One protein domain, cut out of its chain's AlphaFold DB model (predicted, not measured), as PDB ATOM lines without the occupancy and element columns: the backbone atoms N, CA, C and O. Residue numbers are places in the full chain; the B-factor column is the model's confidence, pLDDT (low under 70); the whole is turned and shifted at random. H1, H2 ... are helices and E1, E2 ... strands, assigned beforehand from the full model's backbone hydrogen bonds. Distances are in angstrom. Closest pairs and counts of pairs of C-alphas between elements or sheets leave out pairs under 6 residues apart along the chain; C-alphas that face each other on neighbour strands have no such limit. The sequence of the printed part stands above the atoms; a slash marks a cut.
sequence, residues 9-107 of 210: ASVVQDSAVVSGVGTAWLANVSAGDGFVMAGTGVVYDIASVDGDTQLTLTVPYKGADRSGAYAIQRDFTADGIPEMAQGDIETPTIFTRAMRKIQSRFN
ATOM      1  N   ALA A   9     -39.236 -33.663  33.373       98.50
ATOM      2  CA  ALA A   9     -39.764 -33.409  32.042       98.50
ATOM      3  C   ALA A   9     -41.287 -33.246  32.071       98.50
ATOM      4  O   ALA A   9     -41.967 -33.816  32.929       98.50
ATOM      5  N   SER A  10     -41.804 -32.490  31.110       98.44
ATOM      6  CA  SER A  10     -43.219 -32.249  30.866       98.44
ATOM      7  C   SER A  10     -43.543 -32.565  29.413       98.44
ATOM      8  O   SER A  10     -42.853 -32.109  28.500       98.44
ATOM      9  N   VAL A  11     -44.610 -33.332  29.220       97.25
ATOM     10  CA  VAL A  11     -45.142 -33.742  27.922       97.25
ATOM     11  C   VAL A  11     -46.627 -33.429  27.855       97.25
ATOM     12  O   VAL A  11     -47.338 -33.525  28.861       97.25
ATOM     13  N   VAL A  12     -47.074 -33.058  26.661       97.69
ATOM     14  CA  VAL A  12     -48.470 -32.743  26.355       97.69
ATOM     15  C   VAL A  12     -48.966 -33.740  25.320       97.69
ATOM     16  O   VAL A  12     -48.229 -34.091  24.395       97.69
ATOM     17  N   GLN A  13     -50.197 -34.208  25.490       92.31
ATOM     18  CA  GLN A  13     -50.850 -35.109  24.557       92.31
ATOM     19  C   GLN A  13     -50.841 -34.518  23.140       92.31
ATOM     20  O   GLN A  13     -51.106 -33.336  22.930       92.31
ATOM     21  N   ASP A  14     -50.508 -35.362  22.166       89.75
ATOM     22  CA  ASP A  14     -50.404 -35.044  20.743       89.75
ATOM     23  C   ASP A  14     -49.377 -33.951  20.387       89.75
ATOM     24  O   ASP A  14     -49.376 -33.434  19.270       89.75
ATOM     25  N   SER A  15     -48.430 -33.666  21.284       94.38
ATOM     26  CA  SER A  15     -47.268 -32.812  21.019       94.38
ATOM     27  C   SER A  15     -45.982 -33.630  20.929       94.38
ATOM     28  O   SER A  15     -45.762 -34.557  21.706       94.38
ATOM     29  N   ALA A  16     -45.097 -33.272  19.999       94.69
ATOM     30  CA  ALA A  16     -43.748 -33.835  19.922       94.69
ATOM     31  C   ALA A  16     -42.745 -33.115  20.840       94.69
ATOM     32  O   ALA A  16     -41.614 -33.565  20.987       94.69
ATOM     33  N   VAL A  17     -43.131 -31.992  21.451       98.06
ATOM     34  CA  VAL A  17     -42.224 -31.173  22.261       98.06
ATOM     35  C   VAL A  17     -42.196 -31.678  23.700       98.06
ATOM     36  O   VAL A  17     -43.237 -31.769  24.355       98.06
ATOM     37  N   VAL A  18     -40.992 -31.919  24.214       98.44
ATOM     38  CA  VAL A  18     -40.741 -32.202  25.631       98.44
ATOM     39  C   VAL A  18     -40.066 -30.993  26.261       98.44
ATOM     40  O   VAL A  18     -39.045 -30.515  25.769       98.44
ATOM     41  N   SER A  19     -40.622 -30.508  27.370       98.56
ATOM     42  CA  SER A  19     -40.039 -29.404  28.145       98.56
ATOM     43  C   SER A  19     -39.342 -29.933  29.392       98.56
ATOM     44  O   SER A  19     -39.886 -30.788  30.084       98.56
ATOM     45  N   GLY A  20     -38.145 -29.434  29.685       98.31
ATOM     46  CA  GLY A  20     -37.325 -29.846  30.823       98.31
ATOM     47  C   GLY A  20     -37.199 -28.761  31.890       98.31
ATOM     48  O   GLY A  20     -37.243 -27.569  31.597       98.31
ATOM     49  N   VAL A  21     -37.000 -29.171  33.142       98.44
ATOM     50  CA  VAL A  21     -36.635 -28.286  34.259       98.44
ATOM     51  C   VAL A  21     -35.475 -28.911  35.026       98.44
ATOM     52  O   VAL A  21     -35.549 -30.069  35.432       98.44
ATOM     53  N   GLY A  22     -34.402 -28.142  35.242       97.75
ATOM     54  CA  GLY A  22     -33.186 -28.646  35.897       97.75
ATOM     55  C   GLY A  22     -32.441 -29.693  35.062       97.75
ATOM     56  O   GLY A  22     -31.752 -30.550  35.612       97.75
ATOM     57  N   THR A  23     -32.626 -29.652  33.744       98.19
ATOM     58  CA  THR A  23     -32.013 -30.536  32.754       98.19
ATOM     59  C   THR A  23     -30.797 -29.854  32.110       98.19
ATOM     60  O   THR A  23     -30.618 -28.645  32.224       98.19
ATOM     61  N   ALA A  24     -29.939 -30.641  31.462       97.81
ATOM     62  CA  ALA A  24     -28.733 -30.203  30.756       97.81
ATOM     63  C   ALA A  24     -28.572 -31.054  29.486       97.81
ATOM     64  O   ALA A  24     -27.577 -31.767  29.306       97.81
ATOM     65  N   TRP A  25     -29.638 -31.104  28.679       98.19
ATOM     66  CA  TRP A  25     -29.760 -32.058  27.578       98.19
ATOM     67  C   TRP A  25     -28.739 -31.839  26.459       98.19
ATOM     68  O   TRP A  25     -28.243 -32.836  25.943       98.19
ATOM     69  N   LEU A  26     -28.326 -30.602  26.151       97.19
ATOM     70  CA  LEU A  26     -27.372 -30.338  25.059       97.19
ATOM     71  C   LEU A  26     -26.038 -31.066  25.240       97.19
ATOM     72  O   LEU A  26     -25.429 -31.502  24.269       97.19
ATOM     73  N   ALA A  27     -25.574 -31.187  26.483       96.12
ATOM     74  CA  ALA A  27     -24.291 -31.812  26.790       96.12
ATOM     75  C   ALA A  27     -24.385 -33.329  27.016       96.12
ATOM     76  O   ALA A  27     -23.355 -33.991  27.130       96.12
ATOM     77  N   ASN A  28     -25.594 -33.879  27.157       96.31
ATOM     78  CA  ASN A  28     -25.786 -35.230  27.684       96.31
ATOM     79  C   ASN A  28     -26.638 -36.143  26.814       96.31
ATOM     80  O   ASN A  28     -26.628 -37.344  27.071       96.31
ATOM     81  N   VAL A  29     -27.391 -35.595  25.869       97.25
ATOM     82  CA  VAL A  29     -28.401 -36.296  25.078       97.25
ATOM     83  C   VAL A  29     -28.130 -36.015  23.608       97.25
ATOM     84  O   VAL A  29     -27.603 -34.961  23.257       97.25
ATOM     85  N   SER A  30     -28.462 -36.961  22.742       95.56
ATOM     86  CA  SER A  30     -28.338 -36.840  21.293       95.56
ATOM     87  C   SER A  30     -29.627 -37.256  20.589       95.56
ATOM     88  O   SER A  30     -30.476 -37.948  21.149       95.56
ATOM     89  N   ALA A  31     -29.787 -36.829  19.336       93.19
ATOM     90  CA  ALA A  31     -30.833 -37.374  18.477       93.19
ATOM     91  C   ALA A  31     -30.646 -38.896  18.321       93.19
ATOM     92  O   ALA A  31     -29.519 -39.374  18.194       93.19
ATOM     93  N   GLY A  32     -31.749 -39.644  18.328       88.69
ATOM     94  CA  GLY A  32     -31.770 -41.109  18.343       88.69
ATOM     95  C   GLY A  32     -31.829 -41.732  19.742       88.69
ATOM     96  O   GLY A  32     -32.156 -42.913  19.851       88.69
ATOM     97  N   ASP A  33     -31.583 -40.961  20.804       94.25
ATOM     98  CA  ASP A  33     -31.738 -41.437  22.181       94.25
ATOM     99  C   ASP A  33     -33.211 -41.733  22.519       94.25
ATOM    100  O   ASP A  33     -34.141 -41.131  21.973       94.25
ATOM    101  N   GLY A  34     -33.434 -42.659  23.456       91.31
ATOM    102  CA  GLY A  34     -34.766 -43.129  23.840       91.31
ATOM    103  C   GLY A  34     -35.301 -42.430  25.088       91.31
ATOM    104  O   GLY A  34     -34.842 -42.707  26.191       91.31
ATOM    105  N   PHE A  35     -36.310 -41.579  24.939       95.50
ATOM    106  CA  PHE A  35     -36.994 -40.872  26.019       95.50
ATOM    107  C   PHE A  35     -38.193 -41.659  26.565       95.50
ATOM    108  O   PHE A  35     -39.036 -42.132  25.807       95.50
ATOM    109  N   VAL A  36     -38.329 -41.742  27.887       94.06
ATOM    110  CA  VAL A  36     -39.511 -42.311  28.550       94.06
ATOM    111  C   VAL A  36     -39.898 -41.487  29.773       94.06
ATOM    112  O   VAL A  36     -39.067 -41.173  30.628       94.06
ATOM    113  N   MET A  37     -41.188 -41.172  29.893       95.00
ATOM    114  CA  MET A  37     -41.747 -40.643  31.137       95.00
ATOM    115  C   MET A  37     -41.873 -41.778  32.154       95.00
ATOM    116  O   MET A  37     -42.475 -42.810  31.848       95.00
ATOM    117  N   ALA A  38     -41.359 -41.581  33.370       93.12
ATOM    118  CA  ALA A  38     -41.354 -42.622  34.397       93.12
ATOM    119  C   ALA A  38     -42.779 -43.129  34.668       93.12
ATOM    120  O   ALA A  38     -43.717 -42.333  34.783       93.12
ATOM    121  N   GLY A  39     -42.955 -44.448  34.733       86.81
ATOM    122  CA  GLY A  39     -44.235 -45.119  34.940       86.81
ATOM    123  C   GLY A  39     -45.220 -45.014  33.773       86.81
ATOM    124  O   GLY A  39     -46.424 -45.093  34.011       86.81
ATOM    125  N   THR A  40     -44.773 -44.731  32.544       85.50
ATOM    126  CA  THR A  40     -45.623 -44.853  31.333       85.50
ATOM    127  C   THR A  40     -45.381 -46.155  30.584       85.50
ATOM    128  O   THR A  40     -46.294 -46.677  29.954       85.50
ATOM    129  N   GLY A  41     -44.155 -46.674  30.640       80.25
ATOM    130  CA  GLY A  41     -43.741 -47.849  29.890       80.25
ATOM    131  C   GLY A  41     -43.674 -47.674  28.368       80.25
ATOM    132  O   GLY A  41     -43.522 -48.675  27.669       80.25
ATOM    133  N   VAL A  42     -43.758 -46.443  27.851       80.25
ATOM    134  CA  VAL A  42     -43.677 -46.143  26.412       80.25
ATOM    135  C   VAL A  42     -42.436 -45.302  26.140       80.25
ATOM    136  O   VAL A  42     -42.270 -44.231  26.721       80.25
ATOM    137  N   VAL A  43     -41.565 -45.792  25.255       85.94
ATOM    138  CA  VAL A  43     -40.332 -45.095  24.866       85.94
ATOM    139  C   VAL A  43     -40.534 -44.414  23.518       85.94
ATOM    140  O   VAL A  43     -41.026 -45.037  22.581       85.94
ATOM    141  N   TYR A  44     -40.113 -43.161  23.432       89.00
ATOM    142  CA  TYR A  44     -40.125 -42.324  22.240       89.00
ATOM    143  C   TYR A  44     -38.689 -42.030  21.822       89.00
ATOM    144  O   TYR A  44     -37.830 -41.860  22.683       89.00
ATOM    145  N   ASP A  45     -38.416 -41.942  20.524       89.25
ATOM    146  CA  ASP A  45     -37.085 -41.561  20.050       89.25
ATOM    147  C   ASP A  45     -36.981 -40.043  19.907       89.25
ATOM    148  O   ASP A  45     -37.926 -39.368  19.488       89.25
ATOM    149  N   ILE A  46     -35.831 -39.497  20.287       95.94
ATOM    150  CA  ILE A  46     -35.555 -38.064  20.213       95.94
ATOM    151  C   ILE A  46     -35.151 -37.718  18.778       95.94
ATOM    152  O   ILE A  46     -34.167 -38.240  18.259       95.94
ATOM    153  N   ALA A  47     -35.894 -36.821  18.135       89.25
ATOM    154  CA  ALA A  47     -35.568 -36.293  16.814       89.25
ATOM    155  C   ALA A  47     -34.479 -35.215  16.885       89.25
ATOM    156  O   ALA A  47     -33.553 -35.221  16.076       89.25
ATOM    157  N   SER A  48     -34.569 -34.304  17.857       94.56
ATOM    158  CA  SER A  48     -33.580 -33.244  18.069       94.56
ATOM    159  C   SER A  48     -33.498 -32.811  19.531       94.56
ATOM    160  O   SER A  48     -34.454 -32.929  20.303       94.56
ATOM    161  N   VAL A  49     -32.319 -32.305  19.901       98.31
ATOM    162  CA  VAL A  49     -32.060 -31.637  21.178       98.31
ATOM    163  C   VAL A  49     -31.993 -30.141  20.900       98.31
ATOM    164  O   VAL A  49     -30.997 -29.648  20.377       98.31
ATOM    165  N   ASP A  50     -33.074 -29.435  21.214       97.56
ATOM    166  CA  ASP A  50     -33.255 -28.030  20.827       97.56
ATOM    167  C   ASP A  50     -32.675 -27.066  21.875       97.56
ATOM    168  O   ASP A  50     -32.404 -25.898  21.595       97.56
ATOM    169  N   GLY A  51     -32.438 -27.559  23.091       97.69
ATOM    170  CA  GLY A  51     -31.764 -26.831  24.154       97.69
ATOM    171  C   GLY A  51     -31.615 -27.670  25.416       97.69
ATOM    172  O   GLY A  51     -32.085 -28.805  25.489       97.69
ATOM    173  N   ASP A  52     -31.009 -27.094  26.457       98.25
ATOM    174  CA  ASP A  52     -30.854 -27.787  27.743       98.25
ATOM    175  C   ASP A  52     -32.189 -28.209  28.362       98.25
ATOM    176  O   ASP A  52     -32.216 -29.155  29.148       98.25
ATOM    177  N   THR A  53     -33.278 -27.538  27.983       98.25
ATOM    178  CA  THR A  53     -34.636 -27.710  28.510       98.25
ATOM    179  C   THR A  53     -35.680 -27.982  27.426       98.25
ATOM    180  O   THR A  53     -36.873 -27.869  27.706       98.25
ATOM    181  N   GLN A  54     -35.278 -28.318  26.197       98.50
ATOM    182  CA  GLN A  54     -36.223 -28.661  25.134       98.50
ATOM    183  C   GLN A  54     -35.708 -29.796  24.244       98.50
ATOM    184  O   GLN A  54     -34.570 -29.761  23.776       98.50
ATOM    185  N   LEU A  55     -36.573 -30.781  24.007       98.50
ATOM    186  CA  LEU A  55     -36.384 -31.843  23.018       98.50
ATOM    187  C   LEU A  55     -37.578 -31.866  22.067       98.50
ATOM    188  O   LEU A  55     -38.705 -31.563  22.476       98.50
ATOM    189  N   THR A  56     -37.341 -32.357  20.858       97.88
ATOM    190  CA  THR A  56     -38.391 -32.758  19.921       97.88
ATOM    191  C   THR A  56     -38.326 -34.271  19.709       97.88
ATOM    192  O   THR A  56     -37.259 -34.822  19.443       97.88
ATOM    193  N   LEU A  57     -39.460 -34.960  19.845       88.62
ATOM    194  CA  LEU A  57     -39.620 -36.398  19.603       88.62
ATOM    195  C   LEU A  57     -39.903 -36.682  18.122       88.62
ATOM    196  O   LEU A  57     -40.472 -35.850  17.419       88.62
ATOM    197  N   THR A  58     -39.559 -37.881  17.652       84.19
ATOM    198  CA  THR A  58     -39.842 -38.321  16.272       84.19
ATOM    199  C   THR A  58     -41.333 -38.481  15.990       84.19
ATOM    200  O   THR A  58     -41.772 -38.283  14.858       84.19
ATOM    201  N   VAL A  59     -42.122 -38.807  17.016       79.38
ATOM    202  CA  VAL A  59     -43.583 -38.899  16.949       79.38
ATOM    203  C   VAL A  59     -44.217 -38.136  18.115       79.38
ATOM    204  O   VAL A  59     -43.625 -38.079  19.197       79.38
ATOM    205  N   PRO A  60     -45.426 -37.567  17.941       85.50
ATOM    206  CA  PRO A  60     -46.125 -36.903  19.033       85.50
ATOM    207  C   PRO A  60     -46.394 -37.845  20.209       85.50
ATOM    208  O   PRO A  60     -46.755 -39.008  20.015       85.50
ATOM    209  N   TYR A  61     -46.269 -37.331  21.430       85.19
ATOM    210  CA  TYR A  61     -46.576 -38.062  22.652       85.19
ATOM    211  C   TYR A  61     -48.065 -38.434  22.697       85.19
ATOM    212  O   TYR A  61     -48.932 -37.595  22.474       85.19
ATOM    213  N   LYS A  62     -48.377 -39.706  22.967       88.69
ATOM    214  CA  LYS A  62     -49.752 -40.247  22.886       88.69
ATOM    215  C   LYS A  62     -50.406 -40.506  24.238       88.69
ATOM    216  O   LYS A  62     -51.581 -40.856  24.291       88.69
ATOM    217  N   GLY A  63     -49.657 -40.353  25.326       82.44
ATOM    218  CA  GLY A  63     -50.215 -40.427  26.669       82.44
ATOM    219  C   GLY A  63     -50.962 -39.150  27.052       82.44
ATOM    220  O   GLY A  63     -50.862 -38.125  26.381       82.44
ATOM    221  N   ALA A  64     -51.665 -39.206  28.180       90.50
ATOM    222  CA  ALA A  64     -52.199 -38.011  28.823       90.50
ATOM    223  C   ALA A  64     -51.064 -37.099  29.310       90.50
ATOM    224  O   ALA A  64     -49.985 -37.592  29.674       90.50
ATOM    225  N   ASP A  65     -51.342 -35.795  29.368       94.81
ATOM    226  CA  ASP A  65     -50.434 -34.774  29.887       94.81
ATOM    227  C   ASP A  65     -49.768 -35.223  31.190       94.81
ATOM    228  O   ASP A  65     -50.418 -35.689  32.134       94.81
ATOM    229  N   ARG A  66     -48.442 -35.093  31.247       95.31
ATOM    230  CA  ARG A  66     -47.661 -35.548  32.397       95.31
ATOM    231  C   ARG A  66     -46.470 -34.640  32.627       95.31
ATOM    232  O   ARG A  66     -45.820 -34.188  31.694       95.31
ATOM    233  N   SER A  67     -46.161 -34.417  33.899       97.75
ATOM    234  CA  SER A  67     -44.927 -33.775  34.346       97.75
ATOM    235  C   SER A  67     -44.309 -34.591  35.474       97.75
ATOM    236  O   SER A  67     -45.036 -35.080  36.340       97.75
ATOM    237  N   GLY A  68     -42.989 -34.762  35.474       97.38
ATOM    238  CA  GLY A  68     -42.297 -35.476  36.545       97.38
ATOM    239  C   GLY A  68     -40.989 -36.128  36.118       97.38
ATOM    240  O   GLY A  68     -40.282 -35.635  35.239       97.38
ATOM    241  N   ALA A  69     -40.656 -37.229  36.791       97.38
ATOM    242  CA  ALA A  69     -39.455 -38.001  36.511       97.38
ATOM    243  C   ALA A  69     -39.509 -38.640  35.115       97.38
ATOM    244  O   ALA A  69     -40.572 -39.021  34.616       97.38
ATOM    245  N   TYR A  70     -38.339 -38.781  34.511       97.44
ATOM    246  CA  TYR A  70     -38.145 -39.366  33.193       97.44
ATOM    247  C   TYR A  70     -36.793 -40.084  33.155       97.44
ATOM    248  O   TYR A  70     -35.962 -39.922  34.054       97.44
ATOM    249  N   ALA A  71     -36.571 -40.854  32.099       96.00
ATOM    250  CA  ALA A  71     -35.262 -41.382  31.762       96.00
ATOM    251  C   ALA A  71     -34.995 -41.234  30.267       96.00
ATOM    252  O   ALA A  71     -35.909 -41.336  29.448       96.00
ATOM    253  N   ILE A  72     -33.729 -41.007  29.927       96.69
ATOM    254  CA  ILE A  72     -33.229 -41.031  28.557       96.69
ATOM    255  C   ILE A  72     -32.169 -42.119  28.449       96.69
ATOM    256  O   ILE A  72     -31.124 -42.070  29.108       96.69
ATOM    257  N   GLN A  73     -32.471 -43.103  27.615       94.44
ATOM    258  CA  GLN A  73     -31.581 -44.169  27.202       94.44
ATOM    259  C   GLN A  73     -30.634 -43.654  26.120       94.44
ATOM    260  O   GLN A  73     -31.098 -43.180  25.088       94.44
ATOM    261  N   ARG A  74     -29.328 -43.775  26.362       94.25
ATOM    262  CA  ARG A  74     -28.274 -43.225  25.487       94.25
ATOM    263  C   ARG A  74     -27.372 -44.286  24.873       94.25
ATOM    264  O   ARG A  74     -26.757 -44.069  23.839       94.25
ATOM    265  N   ASP A  75     -27.290 -45.435  25.537       91.25
ATOM    266  CA  ASP A  75     -26.392 -46.511  25.149       91.25
ATOM    267  C   ASP A  75     -27.187 -47.593  24.410       91.25
ATOM    268  O   ASP A  75     -28.229 -48.073  24.886       91.25
ATOM    269  N   PHE A  76     -26.683 -47.962  23.236       91.25
ATOM    270  CA  PHE A  76     -27.257 -48.969  22.359       91.25
ATOM    271  C   PHE A  76     -26.137 -49.787  21.721       91.25
ATOM    272  O   PHE A  76     -25.053 -49.268  21.450       91.25
ATOM    273  N   THR A  77     -26.425 -51.045  21.400       89.19
ATOM    274  CA  THR A  77     -25.544 -51.838  20.541       89.19
ATOM    275  C   THR A  77     -25.471 -51.223  19.136       89.19
ATOM    276  O   THR A  77     -26.300 -50.389  18.764       89.19
ATOM    277  N   ALA A  78     -24.538 -51.691  18.299       85.88
ATOM    278  CA  ALA A  78     -24.457 -51.281  16.888       85.88
ATOM    279  C   ALA A  78     -25.781 -51.482  16.115       85.88
ATOM    280  O   ALA A  78     -26.075 -50.756  15.170       85.88
ATOM    281  N   ASP A  79     -26.605 -52.433  16.558       82.81
ATOM    282  CA  ASP A  79     -27.922 -52.740  16.004       82.81
ATOM    283  C   ASP A  79     -29.066 -51.915  16.629       82.81
ATOM    284  O   ASP A  79     -30.248 -52.207  16.410       82.81
ATOM    285  N   GLY A  80     -28.754 -50.891  17.423       85.00
ATOM    286  CA  GLY A  80     -29.742 -50.026  18.066       85.00
ATOM    287  C   GLY A  80     -30.557 -50.730  19.154       85.00
ATOM    288  O   GLY A  80     -31.689 -50.317  19.427       85.00
ATOM    289  N   ILE A  81     -30.039 -51.821  19.735       88.00
ATOM    290  CA  ILE A  81     -30.664 -52.520  20.866       88.00
ATOM    291  C   ILE A  81     -30.258 -51.788  22.151       88.00
ATOM    292  O   ILE A  81     -29.060 -51.630  22.374       88.00
ATOM    293  N   PRO A  82     -31.208 -51.349  22.998       88.38
ATOM    294  CA  PRO A  82     -30.893 -50.669  24.250       88.38
ATOM    295  C   PRO A  82     -29.990 -51.497  25.167       88.38
ATOM    296  O   PRO A  82     -30.282 -52.664  25.437       88.38
ATOM    297  N   GLU A  83     -28.934 -50.878  25.690       91.31
ATOM    298  CA  GLU A  83     -28.067 -51.487  26.699       91.31
ATOM    299  C   GLU A  83     -28.525 -51.111  28.111       91.31
ATOM    300  O   GLU A  83     -28.818 -49.956  28.397       91.31
ATOM    301  N   MET A  84     -28.592 -52.082  29.020       89.69
ATOM    302  CA  MET A  84     -29.009 -51.835  30.404       89.69
ATOM    303  C   MET A  84     -27.794 -51.736  31.323       89.69
ATOM    304  O   MET A  84     -26.900 -52.584  31.276       89.69
ATOM    305  N   ALA A  85     -27.804 -50.753  32.216       89.56
ATOM    306  CA  ALA A  85     -26.804 -50.566  33.252       89.56
ATOM    307  C   ALA A  85     -27.427 -50.594  34.656       89.56
ATOM    308  O   ALA A  85     -28.632 -50.429  34.868       89.56
ATOM    309  N   GLN A  86     -26.580 -50.808  35.663       87.56
ATOM    310  CA  GLN A  86     -27.013 -50.760  37.055       87.56
ATOM    311  C   GLN A  86     -27.536 -49.357  37.412       87.56
ATOM    312  O   GLN A  86     -26.857 -48.357  37.184       87.56
ATOM    313  N   GLY A  87     -28.722 -49.294  38.025       86.50
ATOM    314  CA  GLY A  87     -29.346 -48.036  38.456       86.50
ATOM    315  C   GLY A  87     -30.207 -47.345  37.393       86.50
ATOM    316  O   GLY A  87     -30.669 -46.222  37.624       86.50
ATOM    317  N   ASP A  88     -30.433 -47.989  36.250       90.56
ATOM    318  CA  ASP A  88     -31.444 -47.557  35.287       90.56
ATOM    319  C   ASP A  88     -32.855 -47.776  35.845       90.56
ATOM    320  O   ASP A  88     -33.113 -48.721  36.595       90.56
ATOM    321  N   ILE A  89     -33.768 -46.877  35.488       90.81
ATOM    322  CA  ILE A  89     -35.197 -46.986  35.793       90.81
ATOM    323  C   ILE A  89     -35.950 -47.413  34.534       90.81
ATOM    324  O   ILE A  89     -35.394 -47.403  33.438       90.81
ATOM    325  N   GLU A  90     -37.215 -47.811  34.682       89.25
ATOM    326  CA  GLU A  90     -38.009 -48.362  33.573       89.25
ATOM    327  C   GLU A  90     -37.356 -49.611  32.935       89.25
ATOM    328  O   GLU A  90     -37.595 -49.928  31.773       89.25
ATOM    329  N   THR A  91     -36.543 -50.364  33.690       88.19
ATOM    330  CA  THR A  91     -35.840 -51.564  33.197       88.19
ATOM    331  C   THR A  91     -36.764 -52.574  32.502       88.19
ATOM    332  O   THR A  91     -36.379 -53.062  31.441       88.19
ATOM    333  N   PRO A  92     -37.989 -52.871  32.999       84.94
ATOM    334  CA  PRO A  92     -38.914 -53.753  32.281       84.94
ATOM    335  C   PRO A  92     -39.273 -53.238  30.882       84.94
ATOM    336  O   PRO A  92     -39.398 -54.020  29.938       84.94
ATOM    337  N   THR A  93     -39.402 -51.923  30.726       83.12
ATOM    338  CA  THR A  93     -39.703 -51.263  29.452       83.12
ATOM    339  C   THR A  93     -38.521 -51.330  28.498       83.12
ATOM    340  O   THR A  93     -38.699 -51.697  27.337       83.12
ATOM    341  N   ILE A  94     -37.309 -51.052  28.986       85.81
ATOM    342  CA  ILE A  94     -36.076 -51.173  28.195       85.81
ATOM    343  C   ILE A  94     -35.891 -52.616  27.731       85.81
ATOM    344  O   ILE A  94     -35.649 -52.856  26.551       85.81
ATOM    345  N   PHE A  95     -36.066 -53.576  28.641       87.50
ATOM    346  CA  PHE A  95     -35.950 -54.996  28.336       87.50
ATOM    347  C   PHE A  95     -36.973 -55.427  27.283       87.50
ATOM    348  O   PHE A  95     -36.617 -56.064  26.296       87.50
ATOM    349  N   THR A  96     -38.235 -55.019  27.438       80.69
ATOM    350  CA  THR A  96     -39.285 -55.300  26.449       80.69
ATOM    351  C   THR A  96     -38.929 -54.708  25.084       80.69
ATOM    352  O   THR A  96     -39.054 -55.387  24.064       80.69
ATOM    353  N   ARG A  97     -38.420 -53.470  25.047       81.75
ATOM    354  CA  ARG A  97     -37.966 -52.818  23.811       81.75
ATOM    355  C   ARG A  97     -36.795 -53.567  23.168       81.75
ATOM    356  O   ARG A  97     -36.803 -53.775  21.955       81.75
ATOM    357  N   ALA A  98     -35.817 -54.000  23.960       85.06
ATOM    358  CA  ALA A  98     -34.684 -54.786  23.486       85.06
ATOM    359  C   ALA A  98     -35.139 -56.131  22.898       85.06
ATOM    360  O   ALA A  98     -34.751 -56.466  21.780       85.06
ATOM    361  N   MET A  99     -36.030 -56.851  23.585       86.50
ATOM    362  CA  MET A  99     -36.573 -58.123  23.105       86.50
ATOM    363  C   MET A  99     -37.362 -57.973  21.802       86.50
ATOM    364  O   MET A  99     -37.193 -58.792  20.904       86.50
ATOM    365  N   ARG A 100     -38.162 -56.910  21.642       81.12
ATOM    366  CA  ARG A 100     -38.863 -56.627  20.375       81.12
ATOM    367  C   ARG A 100     -37.897 -56.358  19.224       81.12
ATOM    368  O   ARG A 100     -38.084 -56.887  18.132       81.12
ATOM    369  N   LYS A 101     -36.827 -55.596  19.469       79.56
ATOM    370  CA  LYS A 101     -35.781 -55.366  18.460       79.56
ATOM    371  C   LYS A 101     -35.057 -56.660  18.091       79.56
ATOM    372  O   LYS A 101     -34.830 -56.903  16.912       79.56
ATOM    373  N   ILE A 102     -34.744 -57.512  19.066       85.69
ATOM    374  CA  ILE A 102     -34.151 -58.834  18.817       85.69
ATOM    375  C   ILE A 102     -35.108 -59.714  18.003       85.69
ATOM    376  O   ILE A 102     -34.680 -60.327  17.028       85.69
ATOM    377  N   GLN A 103     -36.399 -59.736  18.344       77.88
ATOM    378  CA  GLN A 103     -37.413 -60.475  17.592       77.88
ATOM    379  C   GLN A 103     -37.494 -59.997  16.137       77.88
ATOM    380  O   GLN A 103     -37.453 -60.817  15.226       77.88
ATOM    381  N   SER A 104     -37.550 -58.682  15.901       70.56
ATOM    382  CA  SER A 104     -37.542 -58.101  14.549       70.56
ATOM    383  C   SER A 104     -36.295 -58.519  13.759       70.56
ATOM    384  O   SER A 104     -36.402 -58.963  12.619       70.56
ATOM    385  N   ARG A 105     -35.113 -58.486  14.387       74.00
ATOM    386  CA  ARG A 105     -33.859 -58.951  13.772       74.00
ATOM    387  C   ARG A 105     -33.910 -60.444  13.429       74.00
ATOM    388  O   ARG A 105     -33.443 -60.838  12.365       74.00
ATOM    389  N   PHE A 106     -34.498 -61.272  14.295       71.75
ATOM    390  CA  PHE A 106     -34.677 -62.703  14.040       71.75
ATOM    391  C   PHE A 106     -35.646 -62.968  12.879       71.75
ATOM    392  O   PHE A 106     -35.390 -63.830  12.033       71.75
ATOM    393  N   ASN A 107     -36.711 -62.170  12.786       61.47
ATOM    394  CA  ASN A 107     -37.639 -62.196  11.660       61.47
ATOM    395  C   ASN A 107     -36.951 -61.777  10.346       61.47
ATOM    396  O   ASN A 107     -37.301 -62.291   9.295       61.47
TER     397      ASN A 107
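Overview. This is residues 9 to 107 of the 210 residues of an uncharacterized protein of Alcanivorax sp (UniProt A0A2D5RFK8). One sheet of seven strands curls back on itself into a partly closed barrel, with the short helix H1 at one end and the long helix H2 beside it, only grazing it. E6, E1, E2 and E5 face E3 and E7, with E4 as the hinge of this folded sheet. The printed part has 99 residues, with two named helices and seven named strands, in the order E1, E2, H1, E3, E4, E5, E6, E7, H2. The antiparallel sheet runs E6, E1, E2, E5, E4, E3, E7; the class is mixed, and the whole is compact, radius of gyration of the C-alphas 13.2 A, spans 38 by 29 by 24 A.

Arrangement. Start at E1, residues 9 to 11, a hairpin with E2, residues 17 to 21: N 10 and O 19 are 2.8 A apart, within hydrogen-bond range. H1, residues 25 to 28, is on the sheet at a height over the sheet of 7.4 A. E3, residues 34 to 37, E4, residues 43 to 51, and E5, residues 54 to 57, form a meander, each the antiparallel neighbour of the one before, with N 35 and O 44 at 2.7 A and N 47 and O 56 at 2.8 A. E4 bends by 71 degrees at residue 47. E6, residues 66 to 68, runs on into E7, residues 70 to 73, at 83 degrees. H2, residues 91 to 107, only grazes the sheet with residues 93 to 97; its O i to N i+4 pairs are within hydrogen-bond range, and H1 is too short for one.

Along the chain. Find C-alpha 9 at (-39.764, -33.409, 32.042), where E1 begins. E4 is 20.2 A long; H2, 24.1 A, ends at C-alpha 107, (-37.639, -62.196, 11.660).

Size, cuts and confidence. The C-alphas of Gly 22 and Asn 107 are the farthest apart, 41.6 A. The printed part has no cut; the link from E7 to H2 is long, and residue 107 is under 70 in pLDDT.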